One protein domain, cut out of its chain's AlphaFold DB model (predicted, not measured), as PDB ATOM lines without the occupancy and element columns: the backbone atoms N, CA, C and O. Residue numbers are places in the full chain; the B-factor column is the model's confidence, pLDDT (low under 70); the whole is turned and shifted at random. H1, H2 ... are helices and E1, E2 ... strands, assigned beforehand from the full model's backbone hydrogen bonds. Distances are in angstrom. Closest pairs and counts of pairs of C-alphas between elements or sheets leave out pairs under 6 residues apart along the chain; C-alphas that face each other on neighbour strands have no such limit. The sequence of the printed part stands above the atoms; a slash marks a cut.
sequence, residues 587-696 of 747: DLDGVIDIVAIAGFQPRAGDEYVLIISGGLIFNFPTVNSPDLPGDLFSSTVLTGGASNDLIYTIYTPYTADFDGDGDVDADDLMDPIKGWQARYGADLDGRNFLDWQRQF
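Overview. This is residues 587 to 696 of the 747 residues of an uncharacterized protein of Bythopirellula polymerisocia (UniProt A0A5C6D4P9). The model has two lobes: a larger strand lobe, in which the three-stranded sheet E2, E5, E4 stands with the strand pair E1 and E3 loosely and only partly face to face, and a smaller lobe of loops with the short helices H1 and H2 and the longer H3. The stretch 652 to 666 joins the lobes, and E2 folds over from the sheet to pair with residues 587 to 588. The printed part has 110 residues, under half of them in named elements, in the order E1 E2 E3 E4 E5 H1 H2 H3; the class is mixed, helices and strands. The larger sheet, in the order E2, E5, E4, is antiparallel, and E1 with E3 is parallel. The whole is only just loose, close to compact, with a radius of gyration of the C-alphas of 16.2 A and spans of 44 by 34 by 24 A.

Arrangement. Begin at the inner strand E5, residues 644 to 651. E4, residues 633 to 638, forms a hairpin with it, at 165 degrees between directions; look for N 635 and O 649, 3.0 A apart. E2, residues 607 to 618, is its other antiparallel neighbour, at 146 degrees, with N 608 and O 648 at 2.8 A. E2 bends by 113 degrees at residue 615; past it, residues 617 to 618 pair in parallel with residues 587 to 588. E1, residues 591 to 596, and E3, residues 622 to 624, are parallel at 12 degrees, with N 592 and O 622 at 2.8 A. E1 is apart from E4 and E5. H1, residues 667 to 670, and H2, residues 676 to 679, touch only at the corner, the C-alphas of Leu 669 and Trp 676 being closest at 4.7 A. H3, residues 686 to 695, is close to H2 but not clearly touching: their closest C-alphas, Trp 676 and Phe 689, are 7.1 A apart. The three helices are not on the larger sheet. In H3 every O i to N i+4 pair is within hydrogen-bond range; H1 and H2 are too short for such a pair.

Along the chain. Find C-alpha 644 at (-23.944, 39.778, -38.668), from where E5 runs 21.7 A. E2 spans 19.6 A, E4 17.2 A and E1 16.2 A, beginning at C-alpha 591, (-24.263, 27.804, -24.127). H3 runs 14.2 A to C-alpha 695 at (-6.731, 21.132, -48.871).

Size, cuts and confidence. The C-alphas farthest apart are those of Gly 614 and Gly 681, 47.2 A. The printed part has no cut, and the link from E5 to H1, 15 residues, is long. Look for pLDDT under 70 at residues 618 to 620, 639 to 643 and 661 to 662; the mean of the printed part is 83.1.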
ATOM      1  N   ASP A 587     -25.254  40.055 -27.531       91.19
ATOM      2  CA  ASP A 587     -24.069  39.737 -26.721       91.19
ATOM      3  C   ASP A 587     -24.194  38.304 -26.184       91.19
ATOM      4  O   ASP A 587     -25.093  38.016 -25.391       91.19
ATOM      5  N   LEU A 588     -23.339  37.394 -26.662       91.06
ATOM      6  CA  LEU A 588     -23.422  35.957 -26.369       91.06
ATOM      7  C   LEU A 588     -22.246  35.443 -25.534       91.06
ATOM      8  O   LEU A 588     -21.084  35.550 -25.931       91.06
ATOM      9  N   ASP A 589     -22.603  34.795 -24.431       90.81
ATOM     10  CA  ASP A 589     -21.785  33.992 -23.516       90.81
ATOM     11  C   ASP A 589     -22.580  32.700 -23.190       90.81
ATOM     12  O   ASP A 589     -23.697  32.511 -23.681       90.81
ATOM     13  N   GLY A 590     -22.044  31.789 -22.379       92.62
ATOM     14  CA  GLY A 590     -22.757  30.588 -21.929       92.62
ATOM     15  C   GLY A 590     -22.842  29.501 -23.000       92.62
ATOM     16  O   GLY A 590     -21.820  29.132 -23.583       92.62
ATOM     17  N   VAL A 591     -24.040  28.948 -23.224       94.62
ATOM     18  CA  VAL A 591     -24.263  27.804 -24.127       94.62
ATOM     19  C   VAL A 591     -25.184  28.170 -25.297       94.62
ATOM     20  O   VAL A 591     -26.232  28.791 -25.120       94.62
ATOM     21  N   ILE A 592     -24.815  27.725 -26.497       94.69
ATOM     22  CA  ILE A 592     -25.713  27.578 -27.645       94.69
ATOM     23  C   ILE A 592     -25.964  26.080 -27.815       94.69
ATOM     24  O   ILE A 592     -25.014  25.310 -27.945       94.69
ATOM     25  N   ASP A 593     -27.221  25.655 -27.780       94.88
ATOM     26  CA  ASP A 593     -27.611  24.245 -27.770       94.88
ATOM     27  C   ASP A 593     -28.383  23.893 -29.042       94.88
ATOM     28  O   ASP A 593     -29.557  24.220 -29.180       94.88
ATOM     29  N   ILE A 594     -27.718  23.261 -30.008       94.12
ATOM     30  CA  ILE A 594     -28.341  22.918 -31.289       94.12
ATOM     31  C   ILE A 594     -28.848  21.478 -31.212       94.12
ATOM     32  O   ILE A 594     -28.079  20.554 -30.941       94.12
ATOM     33  N   VAL A 595     -30.139  21.275 -31.469       92.44
ATOM     34  CA  VAL A 595     -30.800  19.966 -31.400       92.44
ATOM     35  C   VAL A 595     -31.476  19.629 -32.728       92.44
ATOM     36  O   VAL A 595     -32.055  20.482 -33.387       92.44
ATOM     37  N   ALA A 596     -31.411  18.369 -33.153       88.88
ATOM     38  CA  ALA A 596     -32.106  17.919 -34.355       88.88
ATOM     39  C   ALA A 596     -33.562  17.570 -34.019       88.88
ATOM     40  O   ALA A 596     -33.808  16.828 -33.064       88.88
ATOM     41  N   ILE A 597     -34.522  18.033 -34.829       85.31
ATOM     42  CA  ILE A 597     -35.931  17.636 -34.671       85.31
ATOM     43  C   ILE A 597     -36.081  16.108 -34.754       85.31
ATOM     44  O   ILE A 597     -35.316  15.423 -35.440       85.31
ATOM     45  N   ALA A 598     -37.073  15.548 -34.059       80.06
ATOM     46  CA  ALA A 598     -37.181  14.105 -33.850       80.06
ATOM     47  C   ALA A 598     -37.148  13.288 -35.164       80.06
ATOM     48  O   ALA A 598     -38.057  13.346 -35.991       80.06
ATOM     49  N   GLY A 599     -36.097  12.477 -35.334       78.88
ATOM     50  CA  GLY A 599     -35.884  11.637 -36.518       78.88
ATOM     51  C   GLY A 599     -35.160  12.317 -37.688       78.88
ATOM     52  O   GLY A 599     -34.890  11.650 -38.689       78.88
ATOM     53  N   PHE A 600     -34.806  13.600 -37.573       86.00
ATOM     54  CA  PHE A 600     -33.888  14.261 -38.495       86.00
ATOM     55  C   PHE A 600     -32.431  13.862 -38.210       86.00
ATOM     56  O   PHE A 600     -32.056  13.501 -37.094       86.00
ATOM     57  N   GLN A 601     -31.609  13.884 -39.257       85.56
ATOM     58  CA  GLN A 601     -30.187  13.552 -39.229       85.56
ATOM     59  C   GLN A 601     -29.475  14.508 -40.200       85.56
ATOM     60  O   GLN A 601     -29.693  14.369 -41.412       85.56
ATOM     61  N   PRO A 602     -28.670  15.465 -39.696       87.25
ATOM     62  CA  PRO A 602     -27.958  16.425 -40.537       87.25
ATOM     63  C   PRO A 602     -26.954  15.753 -41.485       87.25
ATOM     64  O   PRO A 602     -26.501  14.628 -41.249       87.25
ATOM     65  N   ARG A 603     -26.608  16.429 -42.582       87.12
ATOM     66  CA  ARG A 603     -25.759  15.912 -43.666       87.12
ATOM     67  C   ARG A 603     -24.627  16.879 -43.987       87.12
ATOM     68  O   ARG A 603     -24.773  18.085 -43.852       87.12
ATOM     69  N   ALA A 604     -23.515  16.357 -44.505       82.56
ATOM     70  CA  ALA A 604     -22.446  17.197 -45.042       82.56
ATOM     71  C   ALA A 604     -22.967  18.162 -46.122       82.56
ATOM     72  O   ALA A 604     -23.552  17.719 -47.116       82.56
ATOM     73  N   GLY A 605     -22.687  19.452 -45.941       79.25
ATOM     74  CA  GLY A 605     -23.152  20.544 -46.790       79.25
ATOM     75  C   GLY A 605     -24.476  21.178 -46.352       79.25
ATOM     76  O   GLY A 605     -24.950  22.064 -47.059       79.25
ATOM     77  N   ASP A 606     -25.072  20.746 -45.236       86.12
ATOM     78  CA  ASP A 606     -26.205  21.450 -44.630       86.12
ATOM     79  C   ASP A 606     -25.696  22.719 -43.903       86.12
ATOM     80  O   ASP A 606     -24.798  22.639 -43.061       86.12
ATOM     81  N   GLU A 607     -26.267  23.883 -44.235       87.25
ATOM     82  CA  GLU A 607     -25.979  25.202 -43.647       87.25
ATOM     83  C   GLU A 607     -27.270  25.824 -43.089       87.25
ATOM     84  O   GLU A 607     -28.269  25.929 -43.803       87.25
ATOM     85  N   TYR A 608     -27.241  26.266 -41.831       89.38
ATOM     86  CA  TYR A 608     -28.384  26.811 -41.091       89.38
ATOM     87  C   TYR A 608     -28.090  28.236 -40.617       89.38
ATOM     88  O   TYR A 608     -27.089  28.458 -39.938       89.38
ATOM     89  N   VAL A 609     -28.956  29.204 -40.933       89.75
ATOM     90  CA  VAL A 609     -28.784  30.608 -40.512       89.75
ATOM     91  C   VAL A 609     -29.535  30.819 -39.199       89.75
ATOM     92  O   VAL A 609     -30.701  31.213 -39.195       89.75
ATOM     93  N   LEU A 610     -28.858  30.511 -38.092       91.19
ATOM     94  CA  LEU A 610     -29.454  30.479 -36.757       91.19
ATOM     95  C   LEU A 610     -29.708  31.879 -36.195       91.19
ATOM     96  O   LEU A 610     -30.736  32.109 -35.570       91.19
ATOM     97  N   ILE A 611     -28.791  32.826 -36.411       92.00
ATOM     98  CA  ILE A 611     -28.932  34.201 -35.904       92.00
ATOM     99  C   ILE A 611     -28.771  35.190 -37.047       92.00
ATOM    100  O   ILE A 611     -27.860  35.038 -37.856       92.00
ATOM    101  N   ILE A 612     -29.621  36.216 -37.063       91.19
ATOM    102  CA  ILE A 612     -29.488  37.421 -37.887       91.19
ATOM    103  C   ILE A 612     -29.501  38.630 -36.948       91.19
ATOM    104  O   ILE A 612     -30.467  38.798 -36.199       91.19
ATOM    105  N   SER A 613     -28.479  39.495 -36.986       86.56
ATOM    106  CA  SER A 613     -28.482  40.710 -36.157       86.56
ATOM    107  C   SER A 613     -27.907  41.985 -36.782       86.56
ATOM    108  O   SER A 613     -27.056  41.959 -37.680       86.56
ATOM    109  N   GLY A 614     -28.361  43.130 -36.253       79.62
ATOM    110  CA  GLY A 614     -27.825  44.460 -36.566       79.62
ATOM    111  C   GLY A 614     -26.400  44.696 -36.040       79.62
ATOM    112  O   GLY A 614     -25.635  45.457 -36.633       79.62
ATOM    113  N   GLY A 615     -26.013  43.991 -34.976       78.88
ATOM    114  CA  GLY A 615     -24.673  43.963 -34.392       78.88
ATOM    115  C   GLY A 615     -24.462  42.695 -33.565       78.88
ATOM    116  O   GLY A 615     -25.383  42.229 -32.898       78.88
ATOM    117  N   LEU A 616     -23.257  42.126 -33.586       71.19
ATOM    118  CA  LEU A 616     -22.941  40.903 -32.846       71.19
ATOM    119  C   LEU A 616     -21.642  41.056 -32.054       71.19
ATOM    120  O   LEU A 616     -20.588  41.364 -32.610       71.19
ATOM    121  N   ILE A 617     -21.740  40.822 -30.750       70.25
ATOM    122  CA  ILE A 617     -20.637  40.685 -29.805       70.25
ATOM    123  C   ILE A 617     -20.647  39.221 -29.354       70.25
ATOM    124  O   ILE A 617     -21.645  38.719 -28.840       70.25
ATOM    125  N   PHE A 618     -19.553  38.506 -29.602       69.06
ATOM    126  CA  PHE A 618     -19.492  37.057 -29.424       69.06
ATOM    127  C   PHE A 618     -18.323  36.691 -28.511       69.06
ATOM    128  O   PHE A 618     -17.163  36.759 -28.920       69.06
ATOM    129  N   ASN A 619     -18.616  36.311 -27.266       67.75
ATOM    130  CA  ASN A 619     -17.615  36.003 -26.243       67.75
ATOM    131  C   ASN A 619     -17.352  34.490 -26.150       67.75
ATOM    132  O   ASN A 619     -17.437  33.914 -25.072       67.75
ATOM    133  N   PHE A 620     -17.035  33.850 -27.284       65.75
ATOM    134  CA  PHE A 620     -16.723  32.409 -27.393       65.75
ATOM    135  C   PHE A 620     -17.624  31.475 -26.538       65.75
ATOM    136  O   PHE A 620     -17.102  30.711 -25.717       65.75
ATOM    137  N   PRO A 621     -18.964  31.511 -26.702       76.06
ATOM    138  CA  PRO A 621     -19.867  30.584 -26.021       76.06
ATOM    139  C   PRO A 621     -19.579  29.123 -26.396       76.06
ATOM    140  O   PRO A 621     -19.046  28.813 -27.463       76.06
ATOM    141  N   THR A 622     -19.981  28.201 -25.523       87.00
ATOM    142  CA  THR A 622     -19.930  26.760 -25.798       87.00
ATOM    143  C   THR A 622     -21.052  26.390 -26.761       87.00
ATOM    144  O   THR A 622     -22.220  26.571 -26.428       87.00
ATOM    145  N   VAL A 623     -20.723  25.847 -27.933       90.19
ATOM    146  CA  VAL A 623     -21.720  25.354 -28.894       90.19
ATOM    147  C   VAL A 623     -21.851  23.837 -28.765       90.19
ATOM    148  O   VAL A 623     -20.920  23.100 -29.094       90.19
ATOM    149  N   ASN A 624     -23.011  23.362 -28.317       91.94
ATOM    150  CA  ASN A 624     -23.391  21.958 -28.430       91.94
ATOM    151  C   ASN A 624     -23.990  21.699 -29.815       91.94
ATOM    152  O   ASN A 624     -24.618  22.566 -30.421       91.94
ATOM    153  N   SER A 625     -23.820  20.476 -30.306       88.25
ATOM    154  CA  SER A 625     -24.369  20.007 -31.578       88.25
ATOM    155  C   SER A 625     -25.162  18.718 -31.372       88.25
ATOM    156  O   SER A 625     -24.853  17.972 -30.437       88.25
ATOM    157  N   PRO A 626     -26.153  18.422 -32.233       88.25
ATOM    158  CA  PRO A 626     -26.888  17.169 -32.162       88.25
ATOM    159  C   PRO A 626     -25.986  15.990 -32.542       88.25
ATOM    160  O   PRO A 626     -24.952  16.171 -33.184       88.25
ATOM    161  N   ASP A 627     -26.404  14.767 -32.208       85.62
ATOM    162  CA  ASP A 627     -25.709  13.547 -32.635       85.62
ATOM    163  C   ASP A 627     -25.604  13.490 -34.175       85.62
ATOM    164  O   ASP A 627     -26.597  13.263 -34.879       85.62
ATOM    165  N   LEU A 628     -24.391  13.692 -34.703       84.94
ATOM    166  CA  LEU A 628     -24.124  13.706 -36.142       84.94
ATOM    167  C   LEU A 628     -23.859  12.285 -36.689       84.94
ATOM    168  O   LEU A 628     -23.158  11.492 -36.055       84.94
ATOM    169  N   PRO A 629     -24.370  11.931 -37.887       82.19
ATOM    170  CA  PRO A 629     -24.124  10.620 -38.483       82.19
ATOM    171  C   PRO A 629     -22.656  10.364 -38.866       82.19
ATOM    172  O   PRO A 629     -22.114  11.014 -39.757       82.19
ATOM    173  N   GLY A 630     -22.054   9.305 -38.319       82.06
ATOM    174  CA  GLY A 630     -20.748   8.805 -38.769       82.06
ATOM    175  C   GLY A 630     -19.594   9.744 -38.418       82.06
ATOM    176  O   GLY A 630     -19.492  10.186 -37.282       82.06
ATOM    177  N   ASP A 631     -18.723  10.027 -39.389       78.19
ATOM    178  CA  ASP A 631     -17.549  10.896 -39.219       78.19
ATOM    179  C   ASP A 631     -17.863  12.364 -39.593       78.19
ATOM    180  O   ASP A 631     -17.022  13.040 -40.183       78.19
ATOM    181  N   LEU A 632     -19.090  12.846 -39.356       81.56
ATOM    182  CA  LEU A 632     -19.486  14.235 -39.636       81.56
ATOM    183  C   LEU A 632     -19.141  15.168 -38.474       81.56
ATOM    184  O   LEU A 632     -19.249  14.795 -37.309       81.56
ATOM    185  N   PHE A 633     -18.752  16.392 -38.821       77.88
ATOM    186  CA  PHE A 633     -18.373  17.463 -37.905       77.88
ATOM    187  C   PHE A 633     -19.227  18.702 -38.183       77.88
ATOM    188  O   PHE A 633     -19.924  18.784 -39.199       77.88
ATOM    189  N   SER A 634     -19.174  19.669 -37.272       81.31
ATOM    190  CA  SER A 634     -19.924  20.915 -37.371       81.31
ATOM    191  C   SER A 634     -19.108  22.108 -36.901       81.31
ATOM    192  O   SER A 634     -18.330  21.985 -35.958       81.31
ATOM    193  N   SER A 635     -19.301  23.256 -37.544       79.44
ATOM    194  CA  SER A 635     -18.668  24.525 -37.177       79.44
ATOM    195  C   SER A 635     -19.710  25.644 -37.198       79.44
ATOM    196  O   SER A 635     -20.732  25.542 -37.881       79.44
ATOM    197  N   THR A 636     -19.461  26.696 -36.425       78.25
ATOM    198  CA  THR A 636     -20.272  27.917 -36.394       78.25
ATOM    199  C   THR A 636     -19.443  29.095 -36.867       78.25
ATOM    200  O   THR A 636     -18.451  29.441 -36.227       78.25
ATOM    201  N   VAL A 637     -19.875  29.742 -37.946       74.31
ATOM    202  CA  VAL A 637     -19.154  30.852 -38.575       74.31
ATOM    203  C   VAL A 637     -19.954  32.139 -38.446       74.31
ATOM    204  O   VAL A 637     -21.168  32.158 -38.652       74.31
ATOM    205  N   LEU A 638     -19.252  33.224 -38.113       72.06
ATOM    206  CA  LEU A 638     -19.801  34.576 -38.091       72.06
ATOM    207  C   LEU A 638     -19.560  35.258 -39.433       72.06
ATOM    208  O   LEU A 638     -18.411  35.425 -39.844       72.06
ATOM    209  N   THR A 639     -20.616  35.703 -40.108       68.44
ATOM    210  CA  THR A 639     -20.462  36.486 -41.339       68.44
ATOM    211  C   THR A 639     -20.198  37.958 -41.010       68.44
ATOM    212  O   THR A 639     -21.012  38.652 -40.409       68.44
ATOM    213  N   GLY A 640     -19.036  38.474 -41.418       54.22
ATOM    214  CA  GLY A 640     -18.763  39.913 -41.367       54.22
ATOM    215  C   GLY A 640     -19.395  40.624 -42.566       54.22
ATOM    216  O   GLY A 640     -18.924  40.450 -43.693       54.22
ATOM    217  N   GLY A 641     -20.438  41.434 -42.357       55.12
ATOM    218  CA  GLY A 641     -21.196  42.010 -43.471       55.12
ATOM    219  C   GLY A 641     -22.155  43.151 -43.121       55.12
ATOM    220  O   GLY A 641     -21.924  43.937 -42.207       55.12
ATOM    221  N   ALA A 642     -23.213  43.279 -43.930       50.91
ATOM    222  CA  ALA A 642     -24.324  44.211 -43.691       50.91
ATOM    223  C   ALA A 642     -25.402  43.630 -42.752       50.91
ATOM    224  O   ALA A 642     -26.244  44.374 -42.257       50.91
ATOM    225  N   SER A 643     -25.346  42.319 -42.525       58.41
ATOM    226  CA  SER A 643     -25.945  41.562 -41.429       58.41
ATOM    227  C   SER A 643     -24.804  40.807 -40.735       58.41
ATOM    228  O   SER A 643     -23.800  40.502 -41.390       58.41
ATOM    229  N   ASN A 644     -24.910  40.581 -39.423       72.06
ATOM    230  CA  ASN A 644     -23.944  39.778 -38.668       72.06
ATOM    231  C   ASN A 644     -24.602  38.439 -38.339       72.06
ATOM    232  O   ASN A 644     -25.283  38.316 -37.320       72.06
ATOM    233  N   ASP A 645     -24.450  37.464 -39.232       83.50
ATOM    234  CA  ASP A 645     -25.206  36.217 -39.147       83.50
ATOM    235  C   ASP A 645     -24.359  35.103 -38.511       83.50
ATOM    236  O   ASP A 645     -23.172  34.966 -38.817       83.50
ATOM    237  N   LEU A 646     -24.972  34.292 -37.639       87.00
ATOM    238  CA  LEU A 646     -24.382  33.050 -37.121       87.00
ATOM    239  C   LEU A 646     -24.867  31.892 -37.993       87.00
ATOM    240  O   LEU A 646     -26.050  31.539 -37.958       87.00
ATOM    241  N   ILE A 647     -23.951  31.293 -38.750       86.75
ATOM    242  CA  ILE A 647     -24.240  30.155 -39.625       86.75
ATOM    243  C   ILE A 647     -23.673  28.883 -39.000       86.75
ATOM    244  O   ILE A 647     -22.483  28.814 -38.698       86.75
ATOM    245  N   TYR A 648     -24.523  27.877 -38.817       88.50
ATOM    246  CA  TYR A 648     -24.137  26.540 -38.380       88.50
ATOM    247  C   TYR A 648     -24.020  25.609 -39.588       88.50
ATOM    248  O   TYR A 648     -24.993  25.409 -40.316       88.50
ATOM    249  N   THR A 649     -22.836  25.038 -39.799       86.69
ATOM    250  CA  THR A 649     -22.499  24.254 -40.994       86.69
ATOM    251  C   THR A 649     -22.065  22.847 -40.618       86.69
ATOM    252  O   THR A 649     -21.172  22.669 -39.789       86.69
ATOM    253  N   ILE A 650     -22.639  21.842 -41.281       85.00
ATOM    254  CA  ILE A 650     -22.243  20.433 -41.164       85.00
ATOM    255  C   ILE A 650     -21.289  20.068 -42.302       85.00
ATOM    256  O   ILE A 650     -21.594  20.279 -43.477       85.00
ATOM    257  N   TYR A 651     -20.152  19.450 -41.990       79.81
ATOM    258  CA  TYR A 651     -19.124  19.106 -42.973       79.81
ATOM    259  C   TYR A 651     -18.506  17.721 -42.732       79.81
ATOM    260  O   TYR A 651     -18.626  17.119 -41.665       79.81
ATOM    261  N   THR A 652     -17.852  17.182 -43.764       78.75
ATOM    262  CA  THR A 652     -16.904  16.070 -43.604       78.75
ATOM    263  C   THR A 652     -15.537  16.647 -43.245       78.75
ATOM    264  O   THR A 652     -15.079  17.514 -43.996       78.75
ATOM    265  N   PRO A 653     -14.863  16.165 -42.190       72.38
ATOM    266  CA  PRO A 653     -13.623  16.744 -41.698       72.38
ATOM    267  C   PRO A 653     -12.536  16.671 -42.764       72.38
ATOM    268  O   PRO A 653     -12.389  15.660 -43.467       72.38
ATOM    269  N   TYR A 654     -11.752  17.736 -42.880       78.94
ATOM    270  CA  TYR A 654     -10.590  17.719 -43.748       78.94
ATOM    271  C   TYR A 654      -9.486  16.905 -43.080       78.94
ATOM    272  O   TYR A 654      -9.164  17.069 -41.913       78.94
ATOM    273  N   THR A 655      -8.851  16.016 -43.837       81.38
ATOM    274  CA  THR A 655      -7.728  15.189 -43.352       81.38
ATOM    275  C   THR A 655      -6.476  15.988 -42.972       81.38
ATOM    276  O   THR A 655      -5.486  15.397 -42.528       81.38
ATOM    277  N   ALA A 656      -6.501  17.297 -43.217       86.62
ATOM    278  CA  ALA A 656      -5.446  18.249 -42.931       86.62
ATOM    279  C   ALA A 656      -5.873  19.438 -42.057       86.62
ATOM    280  O   ALA A 656      -5.043  20.315 -41.842       86.62
ATOM    281  N   ASP A 657      -7.114  19.418 -41.571       82.81
ATOM    282  CA  ASP A 657      -7.550  20.180 -40.403       82.81
ATOM    283  C   ASP A 657      -6.916  19.474 -39.190       82.81
ATOM    284  O   ASP A 657      -7.307  18.372 -38.781       82.81
ATOM    285  N   PHE A 658      -5.783  20.004 -38.745       83.88
ATOM    286  CA  PHE A 658      -4.959  19.454 -37.681       83.88
ATOM    287  C   PHE A 658      -5.255  20.095 -36.339       83.88
ATOM    288  O   PHE A 658      -5.004  19.440 -35.314       83.88
ATOM    289  N   ASP A 659      -5.741  21.337 -36.335       76.75
ATOM    290  CA  ASP A 659      -6.088  22.037 -35.111       76.75
ATOM    291  C   ASP A 659      -7.570  21.917 -34.700       76.75
ATOM    292  O   ASP A 659      -7.869  21.981 -33.496       76.75
ATOM    293  N   GLY A 660      -8.441  21.524 -35.627       71.12
ATOM    294  CA  GLY A 660      -9.821  21.106 -35.401       71.12
ATOM    295  C   GLY A 660     -10.849  22.230 -35.505       71.12
ATOM    296  O   GLY A 660     -11.892  22.109 -34.858       71.12
ATOM    297  N   ASP A 661     -10.556  23.325 -36.211       65.56
ATOM    298  CA  ASP A 661     -11.448  24.488 -36.321       65.56
ATOM    299  C   ASP A 661     -12.446  24.428 -37.504       65.56
ATOM    300  O   ASP A 661     -13.480  25.112 -37.492       65.56
ATOM    301  N   GLY A 662     -12.222  23.516 -38.454       68.69
ATOM    302  CA  GLY A 662     -13.087  23.267 -39.605       68.69
ATOM    303  C   GLY A 662     -12.662  23.941 -40.912       68.69
ATOM    304  O   GLY A 662     -13.399  23.822 -41.905       68.69
ATOM    305  N   ASP A 663     -11.506  24.608 -40.962       73.12
ATOM    306  CA  ASP A 663     -10.833  24.920 -42.222       73.12
ATOM    307  C   ASP A 663      -9.471  24.215 -42.399       73.12
ATOM    308  O   ASP A 663      -9.260  23.136 -41.849       73.12
ATOM    309  N   VAL A 664      -8.666  24.674 -43.359       83.94
ATOM    310  CA  VAL A 664      -7.326  24.147 -43.647       83.94
ATOM    311  C   VAL A 664      -6.462  25.325 -44.078       83.94
ATOM    312  O   VAL A 664      -6.394  25.643 -45.276       83.94
ATOM    313  N   ASP A 665      -5.797  25.985 -43.135       84.62
ATOM    314  CA  ASP A 665      -5.085  27.243 -43.383       84.62
ATOM    315  C   ASP A 665      -3.620  27.263 -42.890       84.62
ATOM    316  O   ASP A 665      -2.902  26.264 -42.971       84.62
ATOM    317  N   ALA A 666      -3.067  28.440 -42.580       87.62
ATOM    318  CA  ALA A 666      -1.700  28.570 -42.107       87.62
ATOM    319  C   ALA A 666      -1.507  28.047 -40.675       87.62
ATOM    320  O   ALA A 666      -0.404  27.573 -40.381       87.62
ATOM    321  N   ASP A 667      -2.524  28.101 -39.816       84.06
ATOM    322  CA  ASP A 667      -2.424  27.725 -38.408       84.06
ATOM    323  C   ASP A 667      -2.439  26.195 -38.241       84.06
ATOM    324  O   ASP A 667      -1.592  25.666 -37.515       84.06
ATOM    325  N   ASP A 668      -3.125  25.448 -39.112       85.62
ATOM    326  CA  ASP A 668      -2.899  24.000 -39.267       85.62
ATOM    327  C   ASP A 668      -1.445  23.631 -39.532       85.62
ATOM    328  O   ASP A 668      -0.963  22.577 -39.114       85.62
ATOM    329  N   LEU A 669      -0.699  24.468 -40.252       90.62
ATOM    330  CA  LEU A 669       0.716  24.217 -40.491       90.62
ATOM    331  C   LEU A 669       1.592  24.698 -39.325       90.62
ATOM    332  O   LEU A 669       2.640  24.091 -39.074       90.62
ATOM    333  N   MET A 670       1.205  25.786 -38.657       90.75
ATOM    334  CA  MET A 670       2.088  26.616 -37.829       90.75
ATOM    335  C   MET A 670       1.749  26.651 -36.334       90.75
ATOM    336  O   MET A 670       2.616  27.079 -35.565       90.75
ATOM    337  N   ASP A 671       0.561  26.213 -35.901       87.62
ATOM    338  CA  ASP A 671       0.164  26.247 -34.492       87.62
ATOM    339  C   ASP A 671       1.199  25.486 -33.637       87.62
ATOM    340  O   ASP A 671       1.589  24.354 -33.963       87.62
ATOM    341  N   PRO A 672       1.688  26.092 -32.538       85.94
ATOM    342  CA  PRO A 672       2.820  25.574 -31.775       85.94
ATOM    343  C   PRO A 672       2.534  24.289 -30.978       85.94
ATOM    344  O   PRO A 672       3.452  23.780 -30.327       85.94
ATOM    345  N   ILE A 673       1.300  23.775 -30.983       84.69
ATOM    346  CA  ILE A 673       0.855  22.602 -30.216       84.69
ATOM    347  C   ILE A 673       0.165  21.572 -31.125       84.69
ATOM    348  O   ILE A 673       0.504  20.387 -31.092       84.69
ATOM    349  N   LYS A 674      -0.817  22.023 -31.905       86.88
ATOM    350  CA  LYS A 674      -1.704  21.239 -32.762       86.88
ATOM    351  C   LYS A 674      -1.263  21.225 -34.230       86.88
ATOM    352  O   LYS A 674      -1.595  20.272 -34.931       86.88
ATOM    353  N   GLY A 675      -0.503  22.222 -34.678       87.25
ATOM    354  CA  GLY A 675      -0.112  22.360 -36.077       87.25
ATOM    355  C   GLY A 675       0.879  21.288 -36.547       87.25
ATOM    356  O   GLY A 675       1.636  20.693 -35.768       87.25
ATOM    357  N   TRP A 676       0.921  21.056 -37.859       93.19
ATOM    358  CA  TRP A 676       1.756  20.045 -38.499       93.19
ATOM    359  C   TRP A 676       3.236  20.198 -38.144       93.19
ATOM    360  O   TRP A 676       3.897  19.195 -37.888       93.19
ATOM    361  N   GLN A 677       3.773  21.421 -38.059       92.31
ATOM    362  CA  GLN A 677       5.175  21.617 -37.667       92.31
ATOM    363  C   GLN A 677       5.477  21.191 -36.226       92.31
ATOM    364  O   GLN A 677       6.564  20.666 -35.974       92.31
ATOM    365  N   ALA A 678       4.541  21.383 -35.291       88.75
ATOM    366  CA  ALA A 678       4.704  20.974 -33.897       88.75
ATOM    367  C   ALA A 678       4.628  19.444 -33.726       88.75
ATOM    368  O   ALA A 678       5.297  18.874 -32.861       88.75
ATOM    369  N   ARG A 679       3.841  18.780 -34.582       92.31
ATOM    370  CA  ARG A 679       3.516  17.341 -34.527       92.31
ATOM    371  C   ARG A 679       4.244  16.465 -35.549       92.31
ATOM    372  O   ARG A 679       4.123  15.236 -35.515       92.31
ATOM    373  N   TYR A 680       5.038  17.057 -36.441       90.19
ATOM    374  CA  TYR A 680       5.746  16.326 -37.488       90.19
ATOM    375  C   TYR A 680       6.726  15.291 -36.917       90.19
ATOM    376  O   TYR A 680       7.679  15.610 -36.205       90.19
ATOM    377  N   GLY A 681       6.509  14.025 -37.274       86.00
ATOM    378  CA  GLY A 681       7.282  12.883 -36.789       86.00
ATOM    379  C   GLY A 681       6.833  12.330 -35.431       86.00
ATOM    380  O   GLY A 681       7.420  11.343 -34.985       86.00
ATOM    381  N   ALA A 682       5.811  12.915 -34.796       89.06
ATOM    382  CA  ALA A 682       5.129  12.343 -33.636       89.06
ATOM    383  C   ALA A 682       3.909  11.519 -34.085       89.06
ATOM    384  O   ALA A 682       3.908  10.296 -33.946       89.06
ATOM    385  N   ASP A 683       2.916  12.186 -34.674       84.75
ATOM    386  CA  ASP A 683       1.678  11.598 -35.196       84.75
ATOM    387  C   ASP A 683       1.316  12.075 -36.616       84.75
ATOM    388  O   ASP A 683       0.552  11.395 -37.300       84.75
ATOM    389  N   LEU A 684       1.921  13.168 -37.101       89.75
ATOM    390  CA  LEU A 684       1.771  13.663 -38.477       89.75
ATOM    391  C   LEU A 684       3.045  13.429 -39.307       89.75
ATOM    392  O   LEU A 684       4.165  13.571 -38.810       89.75
ATOM    393  N   ASP A 685       2.900  13.080 -40.590       88.75
ATOM    394  CA  ASP A 685       4.020  12.801 -41.500       88.75
ATOM    395  C   ASP A 685       3.984  13.636 -42.802       88.75
ATOM    396  O   ASP A 685       3.185  14.558 -42.976       88.75
ATOM    397  N   GLY A 686       4.898  13.348 -43.735       86.62
ATOM    398  CA  GLY A 686       4.983  14.061 -45.014       86.62
ATOM    399  C   GLY A 686       3.785  13.849 -45.953       86.62
ATOM    400  O   GLY A 686       3.675  14.563 -46.946       86.62
ATOM    401  N   ARG A 687       2.893  12.890 -45.678       87.38
ATOM    402  CA  ARG A 687       1.608  12.725 -46.373       87.38
ATOM    403  C   ARG A 687       0.583  13.698 -45.829       87.38
ATOM    404  O   ARG A 687      -0.032  14.363 -46.647       87.38
ATOM    405  N   ASN A 688       0.506  13.871 -44.508       89.75
ATOM    406  CA  ASN A 688      -0.339  14.895 -43.892       89.75
ATOM    407  C   ASN A 688       0.007  16.292 -44.437       89.75
ATOM    408  O   ASN A 688      -0.885  17.031 -44.827       89.75
ATOM    409  N   PHE A 689       1.294  16.614 -44.622       88.75
ATOM    410  CA  PHE A 689       1.690  17.858 -45.301       88.75
ATOM    411  C   PHE A 689       1.198  17.946 -46.752       88.75
ATOM    412  O   PHE A 689       0.863  19.020 -47.236       88.75
ATOM    413  N   LEU A 690       1.160  16.824 -47.474       88.31
ATOM    414  CA  LEU A 690       0.631  16.773 -48.837       88.31
ATOM    415  C   LEU A 690      -0.905  16.830 -48.874       88.31
ATOM    416  O   LEU A 690      -1.445  17.277 -49.883       88.31
ATOM    417  N   ASP A 691      -1.597  16.356 -47.835       84.81
ATOM    418  CA  ASP A 691      -3.037  16.557 -47.642       84.81
ATOM    419  C   ASP A 691      -3.315  18.037 -47.367       84.81
ATOM    420  O   ASP A 691      -4.098  18.634 -48.098       84.81
ATOM    421  N   TRP A 692      -2.545  18.664 -46.473       90.50
ATOM    422  CA  TRP A 692      -2.572  20.107 -46.225       90.50
ATOM    423  C   TRP A 692      -2.322  20.903 -47.504       90.50
ATOM    424  O   TRP A 692      -3.157  21.695 -47.906       90.50
ATOM    425  N   GLN A 693      -1.272  20.604 -48.272       89.38
ATOM    426  CA  GLN A 693      -1.032  21.271 -49.562       89.38
ATOM    427  C   GLN A 693      -2.140  21.051 -50.614       89.38
ATOM    428  O   GLN A 693      -2.197  21.802 -51.589       89.38
ATOM    429  N   ARG A 694      -2.977  20.013 -50.475       86.50
ATOM    430  CA  ARG A 694      -4.141  19.765 -51.348       86.50
ATOM    431  C   ARG A 694      -5.410  20.454 -50.858       86.50
ATOM    432  O   ARG A 694      -6.259  20.759 -51.691       86.50
ATOM    433  N   GLN A 695      -5.547  20.611 -49.547       84.50
ATOM    434  CA  GLN A 695      -6.731  21.132 -48.871       84.50
ATOM    435  C   GLN A 695      -6.552  22.600 -48.442       84.50
ATOM    436  O   GLN A 695      -7.534  23.238 -48.120       84.50
ATOM    437  N   PHE A 696      -5.353  23.181 -48.524       82.19
ATOM    438  CA  PHE A 696      -5.085  24.563 -48.116       82.19
ATOM    439  C   PHE A 696      -6.017  25.572 -48.807       82.19
ATOM    440  O   PHE A 696      -6.020  25.685 -50.039       82.19
TER     441      PHE A 696